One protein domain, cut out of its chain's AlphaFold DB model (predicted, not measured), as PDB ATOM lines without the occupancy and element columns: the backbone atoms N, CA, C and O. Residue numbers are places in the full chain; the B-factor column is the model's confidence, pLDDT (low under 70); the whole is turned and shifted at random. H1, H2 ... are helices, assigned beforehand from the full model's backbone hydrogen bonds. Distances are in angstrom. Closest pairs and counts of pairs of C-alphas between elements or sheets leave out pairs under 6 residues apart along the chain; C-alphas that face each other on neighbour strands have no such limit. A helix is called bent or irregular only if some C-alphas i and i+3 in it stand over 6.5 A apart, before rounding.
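This is residues 32 to 87 and 148 to 198 of the 408 residues of the protein "Lytic murein transglycosylase B" of Gammaproteobacteria bacterium RIFCSPHIGHO2_12_FULL_35_23 (UniProt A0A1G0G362). Two helical hairpins, H5 with H6 and H2 with H3, sit next to each other with few contacts between them, H5 near the middle. Short H1 packs on H2 and H3, H4 packs on H5, and the last stretch folds back from H6 to pair residues 191 to 192 with residues 149 to 150, antiparallel. The printed part has 107 residues with six named helices, H1 to H6 in chain order, and no named strand: all helix. It is compact, with a radius of gyration of the C-alphas of 13.3 A and spans of 39 by 29 by 21 A.

H6, residues 163 to 182, is the longest at 29.3 A, ending at C-alpha 182 (238.578, 158.809, 149.867). It is irregular, with C-alphas 164 and 167 8.8 A apart, and has a kink of 32 degrees near residue 170. H5 is residues 151 to 161, 15.1 A; H2 37 to 50, 19.4 A; H3 54 to 62, 12.1 A; H4 77 to 83; H1 32 to 35, from C-alpha 32 (261.591, 147.749, 147.479).

H6 touches H5, closest C-alphas Ala 159 and Lys 166 at 4.5 A, opposite ways at a shallow tilt of 33 degrees, only just short of steep. H5 touches H4, closest C-alphas Val 78 and Ser 154 at 6.3 A. H2, with residues 43 to 47 alone, touches H3, closest C-alphas Val 47 and Lys 54 at 6.3 A, at a steep tilt of 40 degrees. H2 and H6 are close but not clearly touching. H1 touches H3, closest C-alphas Leu 32 and Asn 62 at 5.5 A. H2 to H5 have every O i to N i+4 pair within hydrogen-bond range, H6 14 of 16.

Residues 88 to 147 are not printed; C-alphas 87 and 148 are 23.9 A apart. The link H3 to H4 is long. Residues 67 to 74 and 84 to 87 have pLDDT under 70.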
ATOM      1  N   LEU A  32     262.237 148.321 146.294       73.62
ATOM      2  CA  LEU A  32     261.591 147.749 147.479       73.62
ATOM      3  C   LEU A  32     260.537 146.715 147.076       73.62
ATOM      4  O   LEU A  32     260.459 145.670 147.708       73.62
ATOM      5  N   VAL A  33     259.748 146.991 146.034       80.06
ATOM      6  CA  VAL A  33     258.683 146.086 145.589       80.06
ATOM      7  C   VAL A  33     259.257 144.803 144.992       80.06
ATOM      8  O   VAL A  33     258.779 143.723 145.331       80.06
ATOM      9  N   GLU A  34     260.293 144.888 144.157       81.06
ATOM     10  CA  GLU A  34     260.936 143.706 143.563       81.06
ATOM     11  C   GLU A  34     261.576 142.811 144.633       81.06
ATOM     12  O   GLU A  34     261.339 141.604 144.638       81.06
ATOM     13  N   ALA A  35     262.279 143.408 145.598       81.75
ATOM     14  CA  ALA A  35     263.007 142.689 146.645       81.75
ATOM     15  C   ALA A  35     262.117 142.051 147.729       81.75
ATOM     16  O   ALA A  35     262.600 141.268 148.553       81.75
ATOM     17  N   ARG A  36     260.835 142.440 147.831       87.44
ATOM     18  CA  ARG A  36     260.005 142.178 149.024       87.44
ATOM     19  C   ARG A  36     258.655 141.529 148.696       87.44
ATOM     20  O   ARG A  36     257.676 142.235 148.431       87.44
ATOM     21  N   PRO A  37     258.538 140.192 148.830       91.12
ATOM     22  CA  PRO A  37     257.269 139.480 148.650       91.12
ATOM     23  C   PRO A  37     256.155 139.937 149.605       91.12
ATOM     24  O   PRO A  37     254.975 139.912 149.251       91.12
ATOM     25  N   ASP A  38     256.506 140.385 150.812       91.94
ATOM     26  CA  ASP A  38     255.555 140.916 151.791       91.94
ATOM     27  C   ASP A  38     254.960 142.267 151.358       91.94
ATOM     28  O   ASP A  38     253.763 142.495 151.550       91.94
ATOM     29  N   VAL A  39     255.748 143.125 150.700       93.62
ATOM     30  CA  VAL A  39     255.260 144.381 150.101       93.62
ATOM     31  C   VAL A  39     254.386 144.097 148.877       93.62
ATOM     32  O   VAL A  39     253.311 144.679 148.746       93.62
ATOM     33  N   GLN A  40     254.777 143.153 148.016       94.81
ATOM     34  CA  GLN A  40     253.954 142.738 146.869       94.81
ATOM     35  C   GLN A  40     252.597 142.177 147.313       94.81
ATOM     36  O   GLN A  40     251.559 142.514 146.739       94.81
ATOM     37  N   SER A  41     252.592 141.358 148.369       96.62
ATOM     38  CA  SER A  41     251.370 140.805 148.962       96.62
ATOM     39  C   SER A  41     250.461 141.910 149.501       96.62
ATOM     40  O   SER A  41     249.255 141.881 149.264       96.62
ATOM     41  N   PHE A  42     251.035 142.921 150.159       97.44
ATOM     42  CA  PHE A  42     250.291 144.098 150.603       97.44
ATOM     43  C   PHE A  42     249.689 144.886 149.433       97.44
ATOM     44  O   PHE A  42     248.511 145.230 149.475       97.44
ATOM     45  N   ILE A  43     250.454 145.141 148.365       97.88
ATOM     46  CA  ILE A  43     249.949 145.843 147.173       97.88
ATOM     47  C   ILE A  43     248.778 145.070 146.559       97.88
ATOM     48  O   ILE A  43     247.727 145.655 146.310       97.88
ATOM     49  N   ASN A  44     248.919 143.755 146.368       98.19
ATOM     50  CA  ASN A  44     247.838 142.920 145.841       98.19
ATOM     51  C   ASN A  44     246.602 142.950 146.757       98.19
ATOM     52  O   ASN A  44     245.478 143.033 146.268       98.19
ATOM     53  N   PHE A  45     246.794 142.941 148.080       98.44
ATOM     54  CA  PHE A  45     245.703 143.101 149.040       98.44
ATOM     55  C   PHE A  45     244.983 144.450 148.869       98.44
ATOM     56  O   PHE A  45     243.753 144.471 148.822       98.44
ATOM     57  N   MET A  46     245.716 145.556 148.708       98.56
ATOM     58  CA  MET A  46     245.125 146.883 148.490       98.56
ATOM     59  C   MET A  46     244.362 146.984 147.163       98.56
ATOM     60  O   MET A  46     243.287 147.580 147.114       98.56
ATOM     61  N   VAL A  47     244.884 146.370 146.099       98.38
ATOM     62  CA  VAL A  47     244.218 146.291 144.789       98.38
ATOM     63  C   VAL A  47     242.907 145.512 144.909       98.38
ATOM     64  O   VAL A  47     241.854 146.027 144.543       98.38
ATOM     65  N   ASN A  48     242.953 144.312 145.493       98.38
ATOM     66  CA  ASN A  48     241.810 143.398 145.532       98.38
ATOM     67  C   ASN A  48     240.698 143.848 146.488       98.38
ATOM     68  O   ASN A  48     239.531 143.591 146.214       98.38
ATOM     69  N   ASN A  49     241.041 144.492 147.609       98.31
ATOM     70  CA  ASN A  49     240.067 144.815 148.662       98.31
ATOM     71  C   ASN A  49     239.630 146.282 148.663       98.31
ATOM     72  O   ASN A  49     238.553 146.593 149.159       98.31
ATOM     73  N   TYR A  50     240.449 147.187 148.120       97.56
ATOM     74  CA  TYR A  50     240.180 148.628 148.157       97.56
ATOM     75  C   TYR A  50     240.269 149.295 146.777       97.56
ATOM     76  O   TYR A  50     240.149 150.519 146.674       97.56
ATOM     77  N   GLY A  51     240.473 148.520 145.703       97.12
ATOM     78  CA  GLY A  51     240.445 148.996 144.318       97.12
ATOM     79  C   GLY A  51     241.540 150.011 143.992       97.12
ATOM     80  O   GLY A  51     241.273 151.003 143.315       97.12
ATOM     81  N   PHE A  52     242.734 149.865 144.566       98.12
ATOM     82  CA  PHE A  52     243.877 150.717 144.216       98.12
ATOM     83  C   PHE A  52     244.477 150.331 142.861       98.12
ATOM     84  O   PHE A  52     244.457 149.163 142.481       98.12
ATOM     85  N   ASP A  53     245.068 151.307 142.168       97.44
ATOM     86  CA  ASP A  53     245.852 151.061 140.960       97.44
ATOM     87  C   ASP A  53     247.227 150.472 141.318       97.44
ATOM     88  O   ASP A  53     247.998 151.036 142.106       97.44
ATOM     89  N   LYS A  54     247.531 149.294 140.761       96.88
ATOM     90  CA  LYS A  54     248.755 148.547 141.081       96.88
ATOM     91  C   LYS A  54     250.027 149.274 140.615       96.88
ATOM     92  O   LYS A  54     250.955 149.354 141.427       96.88
ATOM     93  N   PRO A  55     250.113 149.799 139.375       96.56
ATOM     94  CA  PRO A  55     251.239 150.631 138.949       96.56
ATOM     95  C   PRO A  55     251.496 151.828 139.872       96.56
ATOM     96  O   PRO A  55     252.632 152.020 140.300       96.56
ATOM     97  N   GLN A  56     250.463 152.588 140.246       94.62
ATOM     98  CA  GLN A  56     250.601 153.737 141.146       94.62
ATOM     99  C   GLN A  56     251.147 153.336 142.518       94.62
ATOM    100  O   GLN A  56     252.138 153.913 142.971       94.62
ATOM    101  N   LEU A  57     250.567 152.314 143.160       95.50
ATOM    102  CA  LEU A  57     251.077 151.822 144.445       95.50
ATOM    103  C   LEU A  57     252.522 151.332 144.326       95.50
ATOM    104  O   LEU A  57     253.345 151.637 145.186       95.50
ATOM    105  N   THR A  58     252.850 150.615 143.253       94.94
ATOM    106  CA  THR A  58     254.211 150.123 143.005       94.94
ATOM    107  C   THR A  58     255.203 151.282 142.924       94.94
ATOM    108  O   THR A  58     256.213 151.275 143.625       94.94
ATOM    109  N   THR A  59     254.880 152.323 142.153       93.62
ATOM    110  CA  THR A  59     255.693 153.542 142.058       93.62
ATOM    111  C   THR A  59     255.868 154.210 143.419       93.62
ATOM    112  O   THR A  59     256.990 154.559 143.785       93.62
ATOM    113  N   MET A  60     254.797 154.338 144.209       93.50
ATOM    114  CA  MET A  60     254.881 154.915 145.552       93.50
ATOM    115  C   MET A  60     255.799 154.104 146.470       93.50
ATOM    116  O   MET A  60     256.682 154.675 147.112       93.50
ATOM    117  N   PHE A  61     255.643 152.779 146.526       93.69
ATOM    118  CA  PHE A  61     256.487 151.918 147.358       93.69
ATOM    119  C   PHE A  61     257.954 151.931 146.919       93.69
ATOM    120  O   PHE A  61     258.843 151.857 147.766       93.69
ATOM    121  N   ASN A  62     258.225 152.130 145.628       90.94
ATOM    122  CA  ASN A  62     259.583 152.288 145.108       90.94
ATOM    123  C   ASN A  62     260.265 153.599 145.540       90.94
ATOM    124  O   ASN A  62     261.487 153.698 145.450       90.94
ATOM    125  N   THR A  63     259.524 154.578 146.077       88.75
ATOM    126  CA  THR A  63     260.124 155.777 146.701       88.75
ATOM    127  C   THR A  63     260.775 155.488 148.057       88.75
ATOM    128  O   THR A  63     261.528 156.317 148.569       88.75
ATOM    129  N   ILE A  64     260.489 154.333 148.668       86.94
ATOM    130  CA  ILE A  64     260.985 153.978 149.995       86.94
ATOM    131  C   ILE A  64     262.355 153.301 149.854       86.94
ATOM    132  O   ILE A  64     262.455 152.243 149.229       86.94
ATOM    133  N   PRO A  65     263.416 153.833 150.489       77.00
ATOM    134  CA  PRO A  65     264.730 153.202 150.442       77.00
ATOM    135  C   PRO A  65     264.718 151.801 151.067       77.00
ATOM    136  O   PRO A  65     264.178 151.617 152.165       77.00
ATOM    137  N   ILE A  66     265.369 150.841 150.404       71.31
ATOM    138  CA  ILE A  66     265.633 149.504 150.954       71.31
ATOM    139  C   ILE A  66     266.660 149.617 152.087       71.31
ATOM    140  O   ILE A  66     267.647 150.348 151.980       71.31
ATOM    141  N   ALA A  67     266.441 148.889 153.184       66.75
ATOM    142  CA  ALA A  67     267.446 148.758 154.233       66.75
ATOM    143  C   ALA A  67     268.657 147.950 153.708       66.75
ATOM    144  O   ALA A  67     268.447 146.874 153.156       66.75
ATOM    145  N   PRO A  68     269.917 148.388 153.918       57.19
ATOM    146  CA  PRO A  68     271.107 147.728 153.356       57.19
ATOM    147  C   PRO A  68     271.304 146.247 153.745       57.19
ATOM    148  O   PRO A  68     272.111 145.561 153.131       57.19
ATOM    149  N   SER A  69     270.595 145.748 154.765       56.88
ATOM    150  CA  SER A  69     270.445 144.323 155.089       56.88
ATOM    151  C   SER A  69     269.250 144.114 156.032       56.88
ATOM    152  O   SER A  69     268.873 145.019 156.788       56.88
ATOM    153  N   THR A  70     268.693 142.899 156.069       54.53
ATOM    154  CA  THR A  70     267.638 142.492 157.022       54.53
ATOM    155  C   THR A  70     268.076 142.561 158.490       54.53
ATOM    156  O   THR A  70     267.225 142.583 159.373       54.53
ATOM    157  N   SER A  71     269.378 142.653 158.781       53.16
ATOM    158  CA  SER A  71     269.924 142.838 160.134       53.16
ATOM    159  C   SER A  71     270.047 144.309 160.564       53.16
ATOM    160  O   SER A  71     270.108 144.589 161.760       53.16
ATOM    161  N   ASN A  72     270.022 145.262 159.623       60.38
ATOM    162  CA  ASN A  72     270.278 146.685 159.882       60.38
ATOM    163  C   ASN A  72     269.027 147.578 159.892       60.38
ATOM    164  O   ASN A  72     269.154 148.800 160.002       60.38
ATOM    165  N   TYR A  73     267.810 147.024 159.840       66.31
ATOM    166  CA  TYR A  73     266.579 147.833 159.878       66.31
ATOM    167  C   TYR A  73     266.468 148.708 161.136       66.31
ATOM    168  O   TYR A  73     265.928 149.811 161.081       66.31
ATOM    169  N   LYS A  74     267.044 148.265 162.262       65.12
ATOM    170  CA  LYS A  74     267.096 149.035 163.515       65.12
ATOM    171  C   LYS A  74     267.796 150.388 163.351       65.12
ATOM    172  O   LYS A  74     267.546 151.300 164.130       65.12
ATOM    173  N   ASN A  75     268.627 150.543 162.315       70.00
ATOM    174  CA  ASN A  75     269.300 151.799 162.010       70.00
ATOM    175  C   ASN A  75     268.456 152.785 161.190       70.00
ATOM    176  O   ASN A  75     268.885 153.927 161.013       70.00
ATOM    177  N   ARG A  76     267.262 152.398 160.718       76.25
ATOM    178  CA  ARG A  76     266.369 153.327 160.014       76.25
ATOM    179  C   ARG A  76     265.946 154.456 160.969       76.25
ATOM    180  O   ARG A  76     265.540 154.151 162.091       76.25
ATOM    181  N   PRO A  77     265.983 155.739 160.552       81.75
ATOM    182  CA  PRO A  77     265.691 156.872 161.436       81.75
ATOM    183  C   PRO A  77     264.358 156.753 162.186       81.75
ATOM    184  O   PRO A  77     264.312 156.977 163.390       81.75
ATOM    185  N   VAL A  78     263.299 156.324 161.491       83.25
ATOM    186  CA  VAL A  78     261.965 156.106 162.075       83.25
ATOM    187  C   VAL A  78     261.983 155.019 163.159       83.25
ATOM    188  O   VAL A  78     261.396 155.192 164.222       83.25
ATOM    189  N   ILE A  79     262.716 153.924 162.941       82.94
ATOM    190  CA  ILE A  79     262.813 152.822 163.909       82.94
ATOM    191  C   ILE A  79     263.663 153.226 165.117       82.94
ATOM    192  O   ILE A  79     263.307 152.891 166.245       82.94
ATOM    193  N   LYS A  80     264.726 154.017 164.922       82.69
ATOM    194  CA  LYS A  80     265.495 154.587 166.040       82.69
ATOM    195  C   LYS A  80     264.624 155.441 166.965       82.69
ATOM    196  O   LYS A  80     264.798 155.368 168.175       82.69
ATOM    197  N   GLN A  81     263.673 156.206 166.418       80.81
ATOM    198  CA  GLN A  81     262.734 156.984 167.237       80.81
ATOM    199  C   GLN A  81     261.780 156.087 168.044       80.81
ATOM    200  O   GLN A  81     261.514 156.396 169.200       80.81
ATOM    201  N   MET A  82     261.332 154.955 167.484       79.00
ATOM    202  CA  MET A  82     260.470 153.989 168.189       79.00
ATOM    203  C   MET A  82     261.167 153.280 169.356       79.00
ATOM    204  O   MET A  82     260.515 152.935 170.332       79.00
ATOM    205  N   VAL A  83     262.468 153.001 169.236       71.25
ATOM    206  CA  VAL A  83     263.240 152.237 170.240       71.25
ATOM    207  C   VAL A  83     263.904 153.161 171.272       71.25
ATOM    208  O   VAL A  83     264.350 152.713 172.321       71.25
ATOM    209  N   GLY A  84     263.992 154.459 170.979       60.12
ATOM    210  CA  GLY A  84     264.826 155.405 171.718       60.12
ATOM    211  C   GLY A  84     264.161 156.171 172.860       60.12
ATOM    212  O   GLY A  84     264.778 157.122 173.332       60.12
ATOM    213  N   ARG A  85     262.930 155.859 173.297       56.03
ATOM    214  CA  ARG A  85     262.214 156.740 174.237       56.03
ATOM    215  C   ARG A  85     261.463 156.043 175.377       56.03
ATOM    216  O   ARG A  85     260.532 155.289 175.150       56.03
ATOM    217  N   HIS A  86     261.829 156.477 176.587       53.19
ATOM    218  CA  HIS A  86     260.989 156.687 177.779       53.19
ATOM    219  C   HIS A  86     260.394 155.503 178.544       53.19
ATOM    220  O   HIS A  86     259.587 155.755 179.432       53.19
ATOM    221  N   ASP A  87     260.844 154.268 178.347       52.66
ATOM    222  CA  ASP A  87     260.286 153.157 179.138       52.66
ATOM    223  C   ASP A  87     260.568 153.250 180.660       52.66
ATOM    224  O   ASP A  87     259.982 152.492 181.425       52.66
ATOM    225  N   VAL A 148     257.584 166.164 160.750       93.81
ATOM    226  CA  VAL A 148     258.152 166.488 159.427       93.81
ATOM    227  C   VAL A 148     258.303 165.259 158.527       93.81
ATOM    228  O   VAL A 148     258.767 165.359 157.390       93.81
ATOM    229  N   TYR A 149     257.939 164.080 159.030       94.25
ATOM    230  CA  TYR A 149     258.123 162.819 158.322       94.25
ATOM    231  C   TYR A 149     257.004 162.615 157.303       94.25
ATOM    232  O   TYR A 149     255.863 162.987 157.556       94.25
ATOM    233  N   SER A 150     257.311 161.998 156.157       96.06
ATOM    234  CA  SER A 150     256.258 161.480 155.274       96.06
ATOM    235  C   SER A 150     255.519 160.358 155.996       96.06
ATOM    236  O   SER A 150     256.138 159.365 156.384       96.06
ATOM    237  N   VAL A 151     254.206 160.507 156.165       96.94
ATOM    238  CA  VAL A 151     253.388 159.522 156.885       96.94
ATOM    239  C   VAL A 151     253.371 158.192 156.146       96.94
ATOM    240  O   VAL A 151     253.605 157.155 156.766       96.94
ATOM    241  N   PHE A 152     253.200 158.225 154.819       97.25
ATOM    242  CA  PHE A 152     253.289 157.037 153.972       97.25
ATOM    243  C   PHE A 152     254.591 156.268 154.210       97.25
ATOM    244  O   PHE A 152     254.570 155.078 154.526       97.25
ATOM    245  N   GLN A 153     255.729 156.960 154.088       94.19
ATOM    246  CA  GLN A 153     257.034 156.320 154.207       94.19
ATOM    247  C   GLN A 153     257.245 155.779 155.620       94.19
ATOM    248  O   GLN A 153     257.629 154.622 155.761       94.19
ATOM    249  N   SER A 154     256.952 156.568 156.658       94.50
ATOM    250  CA  SER A 154     257.057 156.147 158.059       94.50
ATOM    251  C   SER A 154     256.247 154.887 158.347       94.50
ATOM    252  O   SER A 154     256.794 153.905 158.850       94.50
ATOM    253  N   LEU A 155     254.964 154.877 157.981       96.44
ATOM    254  CA  LEU A 155     254.084 153.735 158.212       96.44
ATOM    255  C   LEU A 155     254.518 152.510 157.415       96.44
ATOM    256  O   LEU A 155     254.501 151.413 157.959       96.44
ATOM    257  N   ALA A 156     254.974 152.677 156.172       94.25
ATOM    258  CA  ALA A 156     255.513 151.572 155.391       94.25
ATOM    259  C   ALA A 156     256.788 150.991 156.025       94.25
ATOM    260  O   ALA A 156     256.887 149.776 156.194       94.25
ATOM    261  N   VAL A 157     257.733 151.833 156.463       91.25
ATOM    262  CA  VAL A 157     258.910 151.365 157.215       91.25
ATOM    263  C   VAL A 157     258.479 150.549 158.433       91.25
ATOM    264  O   VAL A 157     258.982 149.450 158.657       91.25
ATOM    265  N   LEU A 158     257.533 151.055 159.220       92.19
ATOM    266  CA  LEU A 158     257.095 150.393 160.447       92.19
ATOM    267  C   LEU A 158     256.308 149.100 160.173       92.19
ATOM    268  O   LEU A 158     256.523 148.093 160.843       92.19
ATOM    269  N   ALA A 159     255.457 149.089 159.151       93.38
ATOM    270  CA  ALA A 159     254.656 147.937 158.746       93.38
ATOM    271  C   ALA A 159     255.512 146.744 158.287       93.38
ATOM    272  O   ALA A 159     255.173 145.590 158.563       93.38
ATOM    273  N   PHE A 160     256.624 147.012 157.595       90.25
ATOM    274  CA  PHE A 160     257.426 145.966 156.955       90.25
ATOM    275  C   PHE A 160     258.731 145.654 157.685       90.25
ATOM    276  O   PHE A 160     259.178 144.502 157.657       90.25
ATOM    277  N   ASP A 161     259.303 146.611 158.416       86.50
ATOM    278  CA  ASP A 161     260.622 146.450 159.027       86.50
ATOM    279  C   ASP A 161     260.609 146.475 160.566       86.50
ATOM    280  O   ASP A 161     261.529 145.935 161.174       86.50
ATOM    281  N   TYR A 162     259.574 146.999 161.235       85.00
ATOM    282  CA  TYR A 162     259.532 147.064 162.705       85.00
ATOM    283  C   TYR A 162     258.813 145.861 163.341       85.00
ATOM    284  O   TYR A 162     257.601 145.877 163.546       85.00
ATOM    285  N   SER A 163     259.569 144.808 163.682       77.31
ATOM    286  CA  SER A 163     259.050 143.503 164.144       77.31
ATOM    287  C   SER A 163     258.041 143.545 165.290       77.31
ATOM    288  O   SER A 163     257.096 142.767 165.257       77.31
ATOM    289  N   SER A 164     258.194 144.435 166.270       79.88
ATOM    290  CA  SER A 164     257.381 144.395 167.493       79.88
ATOM    291  C   SER A 164     255.902 144.737 167.281       79.88
ATOM    292  O   SER A 164     255.073 144.340 168.090       79.88
ATOM    293  N   ARG A 165     255.554 145.491 166.226       84.69
ATOM    294  CA  ARG A 165     254.179 145.979 165.981       84.69
ATOM    295  C   ARG A 165     253.792 146.003 164.496       84.69
ATOM    296  O   ARG A 165     253.006 146.857 164.083       84.69
ATOM    297  N   LYS A 166     254.346 145.098 163.681       88.81
ATOM    298  CA  LYS A 166     254.135 145.102 162.219       88.81
ATOM    299  C   LYS A 166     252.657 145.142 161.833       88.81
ATOM    300  O   LYS A 166     252.274 145.971 161.014       88.81
ATOM    301  N   ASP A 167     251.823 144.308 162.447       93.69
ATOM    302  CA  ASP A 167     250.412 144.191 162.055       93.69
ATOM    303  C   ASP A 167     249.596 145.440 162.393       93.69
ATOM    304  O   ASP A 167     248.821 145.908 161.561       93.69
ATOM    305  N   TYR A 168     249.852 146.057 163.551       94.44
ATOM    306  CA  TYR A 168     249.278 147.361 163.884       94.44
ATOM    307  C   TYR A 168     249.641 148.405 162.823       94.44
ATOM    308  O   TYR A 168     248.768 149.079 162.286       94.44
ATOM    309  N   PHE A 169     250.923 148.528 162.466       96.38
ATOM    310  CA  PHE A 169     251.344 149.540 161.494       96.38
ATOM    311  C   PHE A 169     250.884 149.234 160.066       96.38
ATOM    312  O   PHE A 169     250.618 150.169 159.315       96.38
ATOM    313  N   LYS A 170     250.700 147.959 159.701       97.06
ATOM    314  CA  LYS A 170     250.019 147.583 158.454       97.06
ATOM    315  C   LYS A 170     248.578 148.085 158.438       97.06
ATOM    316  O   LYS A 170     248.171 148.670 157.440       97.06
ATOM    317  N   GLN A 171     247.825 147.918 159.529       97.50
ATOM    318  CA  GLN A 171     246.460 148.450 159.630       97.50
ATOM    319  C   GLN A 171     246.437 149.978 159.516       97.50
ATOM    320  O   GLN A 171     245.602 150.523 158.798       97.50
ATOM    321  N   GLN A 172     247.392 150.670 160.146       98.19
ATOM    322  CA  GLN A 172     247.521 152.125 160.014       98.19
ATOM    323  C   GLN A 172     247.873 152.551 158.584       98.19
ATOM    324  O   GLN A 172     247.307 153.517 158.083       98.19
ATOM    325  N   LEU A 173     248.756 151.823 157.894       98.25
ATOM    326  CA  LEU A 173     249.089 152.093 156.493       98.25
ATOM    327  C   LEU A 173     247.881 151.888 155.566       98.25
ATOM    328  O   LEU A 173     247.665 152.696 154.666       98.25
ATOM    329  N   ILE A 174     247.079 150.843 155.801       98.38
ATOM    330  CA  ILE A 174     245.819 150.609 155.077       98.38
ATOM    331  C   ILE A 174     244.872 151.785 155.304       98.38
ATOM    332  O   ILE A 174     244.439 152.409 154.338       98.38
ATOM    333  N   ALA A 175     244.594 152.118 156.569       98.25
ATOM    334  CA  ALA A 175     243.696 153.211 156.929       98.25
ATOM    335  C   ALA A 175     244.156 154.544 156.323       98.25
ATOM    336  O   ALA A 175     243.342 155.284 155.782       98.25
ATOM    337  N   PHE A 176     245.464 154.811 156.328       98.31
ATOM    338  CA  PHE A 176     246.050 156.007 155.730       98.31
ATOM    339  C   PHE A 176     245.828 156.086 154.218       98.31
ATOM    340  O   PHE A 176     245.362 157.109 153.718       98.31
ATOM    341  N   LEU A 177     246.138 155.014 153.483       98.12
ATOM    342  CA  LEU A 177     245.954 154.984 152.032       98.12
ATOM    343  C   LEU A 177     244.472 155.113 151.665       98.12
ATOM    344  O   LEU A 177     244.133 155.884 150.770       98.12
ATOM    345  N   VAL A 178     243.591 154.394 152.369       97.38
ATOM    346  CA  VAL A 178     242.136 154.466 152.169       97.38
ATOM    347  C   VAL A 178     241.620 155.875 152.448       97.38
ATOM    348  O   VAL A 178     240.880 156.412 151.627       97.38
ATOM    349  N   TYR A 179     242.055 156.499 153.545       95.19
ATOM    350  CA  TYR A 179     241.712 157.881 153.873       95.19
ATOM    351  C   TYR A 179     242.150 158.849 152.768       95.19
ATOM    352  O   TYR A 179     241.348 159.659 152.308       95.19
ATOM    353  N   CYS A 180     243.394 158.736 152.297       95.38
ATOM    354  CA  CYS A 180     243.905 159.598 151.234       95.38
ATOM    355  C   CYS A 180     243.119 159.416 149.931       95.38
ATOM    356  O   CYS A 180     242.729 160.400 149.309       95.38
ATOM    357  N   LYS A 181     242.814 158.169 149.552       95.38
ATOM    358  CA  LYS A 181     241.997 157.868 148.371       95.38
ATOM    359  C   LYS A 181     240.588 158.457 148.485       95.38
ATOM    360  O   LYS A 181     240.114 159.058 147.529       95.38
ATOM    361  N   ALA A 182     239.933 158.304 149.637       92.31
ATOM    362  CA  ALA A 182     238.578 158.809 149.867       92.31
ATOM    363  C   ALA A 182     238.494 160.344 149.816       92.31
ATOM    364  O   ALA A 182     237.473 160.881 149.400       92.31
ATOM    365  N   ASN A 183     239.573 161.033 150.196       90.00
ATOM    366  CA  ASN A 183     239.638 162.497 150.244       90.00
ATOM    367  C   ASN A 183     240.431 163.113 149.077       90.00
ATOM    368  O   ASN A 183     240.691 164.312 149.086       90.00
ATOM    369  N   ASN A 184     240.826 162.315 148.077       92.19
ATOM    370  CA  ASN A 184     241.636 162.755 146.936       92.19
ATOM    371  C   ASN A 184     242.943 163.482 147.344       92.19
ATOM    372  O   ASN A 184     243.327 164.494 146.760       92.19
ATOM    373  N   ILE A 185     243.623 162.963 148.368       93.25
ATOM    374  CA  ILE A 185     244.890 163.487 148.894       93.25
ATOM    375  C   ILE A 185     246.045 162.656 148.330       93.25
ATOM    376  O   ILE A 185     245.991 161.426 148.365       93.25
ATOM    377  N   ASP A 186     247.119 163.303 147.868       95.50
ATOM    378  CA  ASP A 186     248.363 162.603 147.524       95.50
ATOM    379  C   ASP A 186     249.016 162.034 148.802       95.50
ATOM    380  O   ASP A 186     249.498 162.812 149.636       95.50
ATOM    381  N   PRO A 187     249.113 160.702 148.975       96.44
ATOM    382  CA  PRO A 187     249.670 160.119 150.192       96.44
ATOM    383  C   PRO A 187     251.153 160.469 150.424       96.44
ATOM    384  O   PRO A 187     251.635 160.378 151.555       96.44
ATOM    385  N   LEU A 188     251.894 160.872 149.383       95.69
ATOM    386  CA  LEU A 188     253.297 161.290 149.502       95.69
ATOM    387  C   LEU A 188     253.452 162.709 150.071       95.69
ATOM    388  O   LEU A 188     254.505 163.034 150.636       95.69
ATOM    389  N   SER A 189     252.406 163.530 149.970       95.75
ATOM    390  CA  SER A 189     252.382 164.916 150.449       95.75
ATOM    391  C   SER A 189     252.149 165.042 151.960       95.75
ATOM    392  O   SER A 189     252.619 166.000 152.577       95.75
ATOM    393  N   VAL A 190     251.482 164.061 152.583       96.44
ATOM    394  CA  VAL A 190     251.068 164.147 153.991       96.44
ATOM    395  C   VAL A 190     252.267 164.015 154.932       96.44
ATOM    396  O   VAL A 190     253.035 163.042 154.883       96.44
ATOM    397  N   LYS A 191     252.404 165.000 155.825       96.94
ATOM    398  CA  LYS A 191     253.417 165.028 156.884       96.94
ATOM    399  C   LYS A 191     252.822 164.696 158.246       96.94
ATOM    400  O   LYS A 191     251.635 164.899 158.485       96.94
ATOM    401  N   GLY A 192     253.667 164.173 159.126       96.81
ATOM    402  CA  GLY A 192     253.278 163.804 160.475       96.81
ATOM    403  C   GLY A 192     254.451 163.326 161.321       96.81
ATOM    404  O   GLY A 192     255.630 163.518 160.984       96.81
ATOM    405  N   SER A 193     254.125 162.676 162.434       95.94
ATOM    406  CA  SER A 193     255.121 162.086 163.317       95.94
ATOM    407  C   SER A 193     255.856 160.920 162.657       95.94
ATOM    408  O   SER A 193     255.421 160.330 161.663       95.94
ATOM    409  N   TYR A 194     256.976 160.529 163.261       92.75
ATOM    410  CA  TYR A 194     257.710 159.333 162.852       92.75
ATOM    411  C   TYR A 194     256.861 158.056 162.970       92.75
ATOM    412  O   TYR A 194     257.130 157.093 162.263       92.75
ATOM    413  N   ALA A 195     255.836 158.040 163.829       93.31
ATOM    414  CA  ALA A 195     254.919 156.914 163.991       93.31
ATOM    415  C   ALA A 195     253.700 156.984 163.052       93.31
ATOM    416  O   ALA A 195     252.913 156.042 163.021       93.31
ATOM    417  N   GLY A 196     253.556 158.065 162.274       96.19
ATOM    418  CA  GLY A 196     252.451 158.265 161.335       96.19
ATOM    419  C   GLY A 196     251.232 158.987 161.912       96.19
ATOM    420  O   GLY A 196     250.172 158.934 161.300       96.19
ATOM    421  N   ALA A 197     251.373 159.653 163.058       97.62
ATOM    422  CA  ALA A 197     250.336 160.515 163.616       97.62
ATOM    423  C   ALA A 197     250.239 161.838 162.834       97.62
ATOM    424  O   ALA A 197     251.269 162.400 162.454       97.62
ATOM    425  N   ILE A 198     249.020 162.316 162.574       98.19
ATOM    426  CA  ILE A 198     248.738 163.408 161.629       98.19
ATOM    427  C   ILE A 198     248.100 164.612 162.331       98.19
ATOM    428  O   ILE A 198     247.194 164.468 163.154       98.19
TER     429      ILE A 198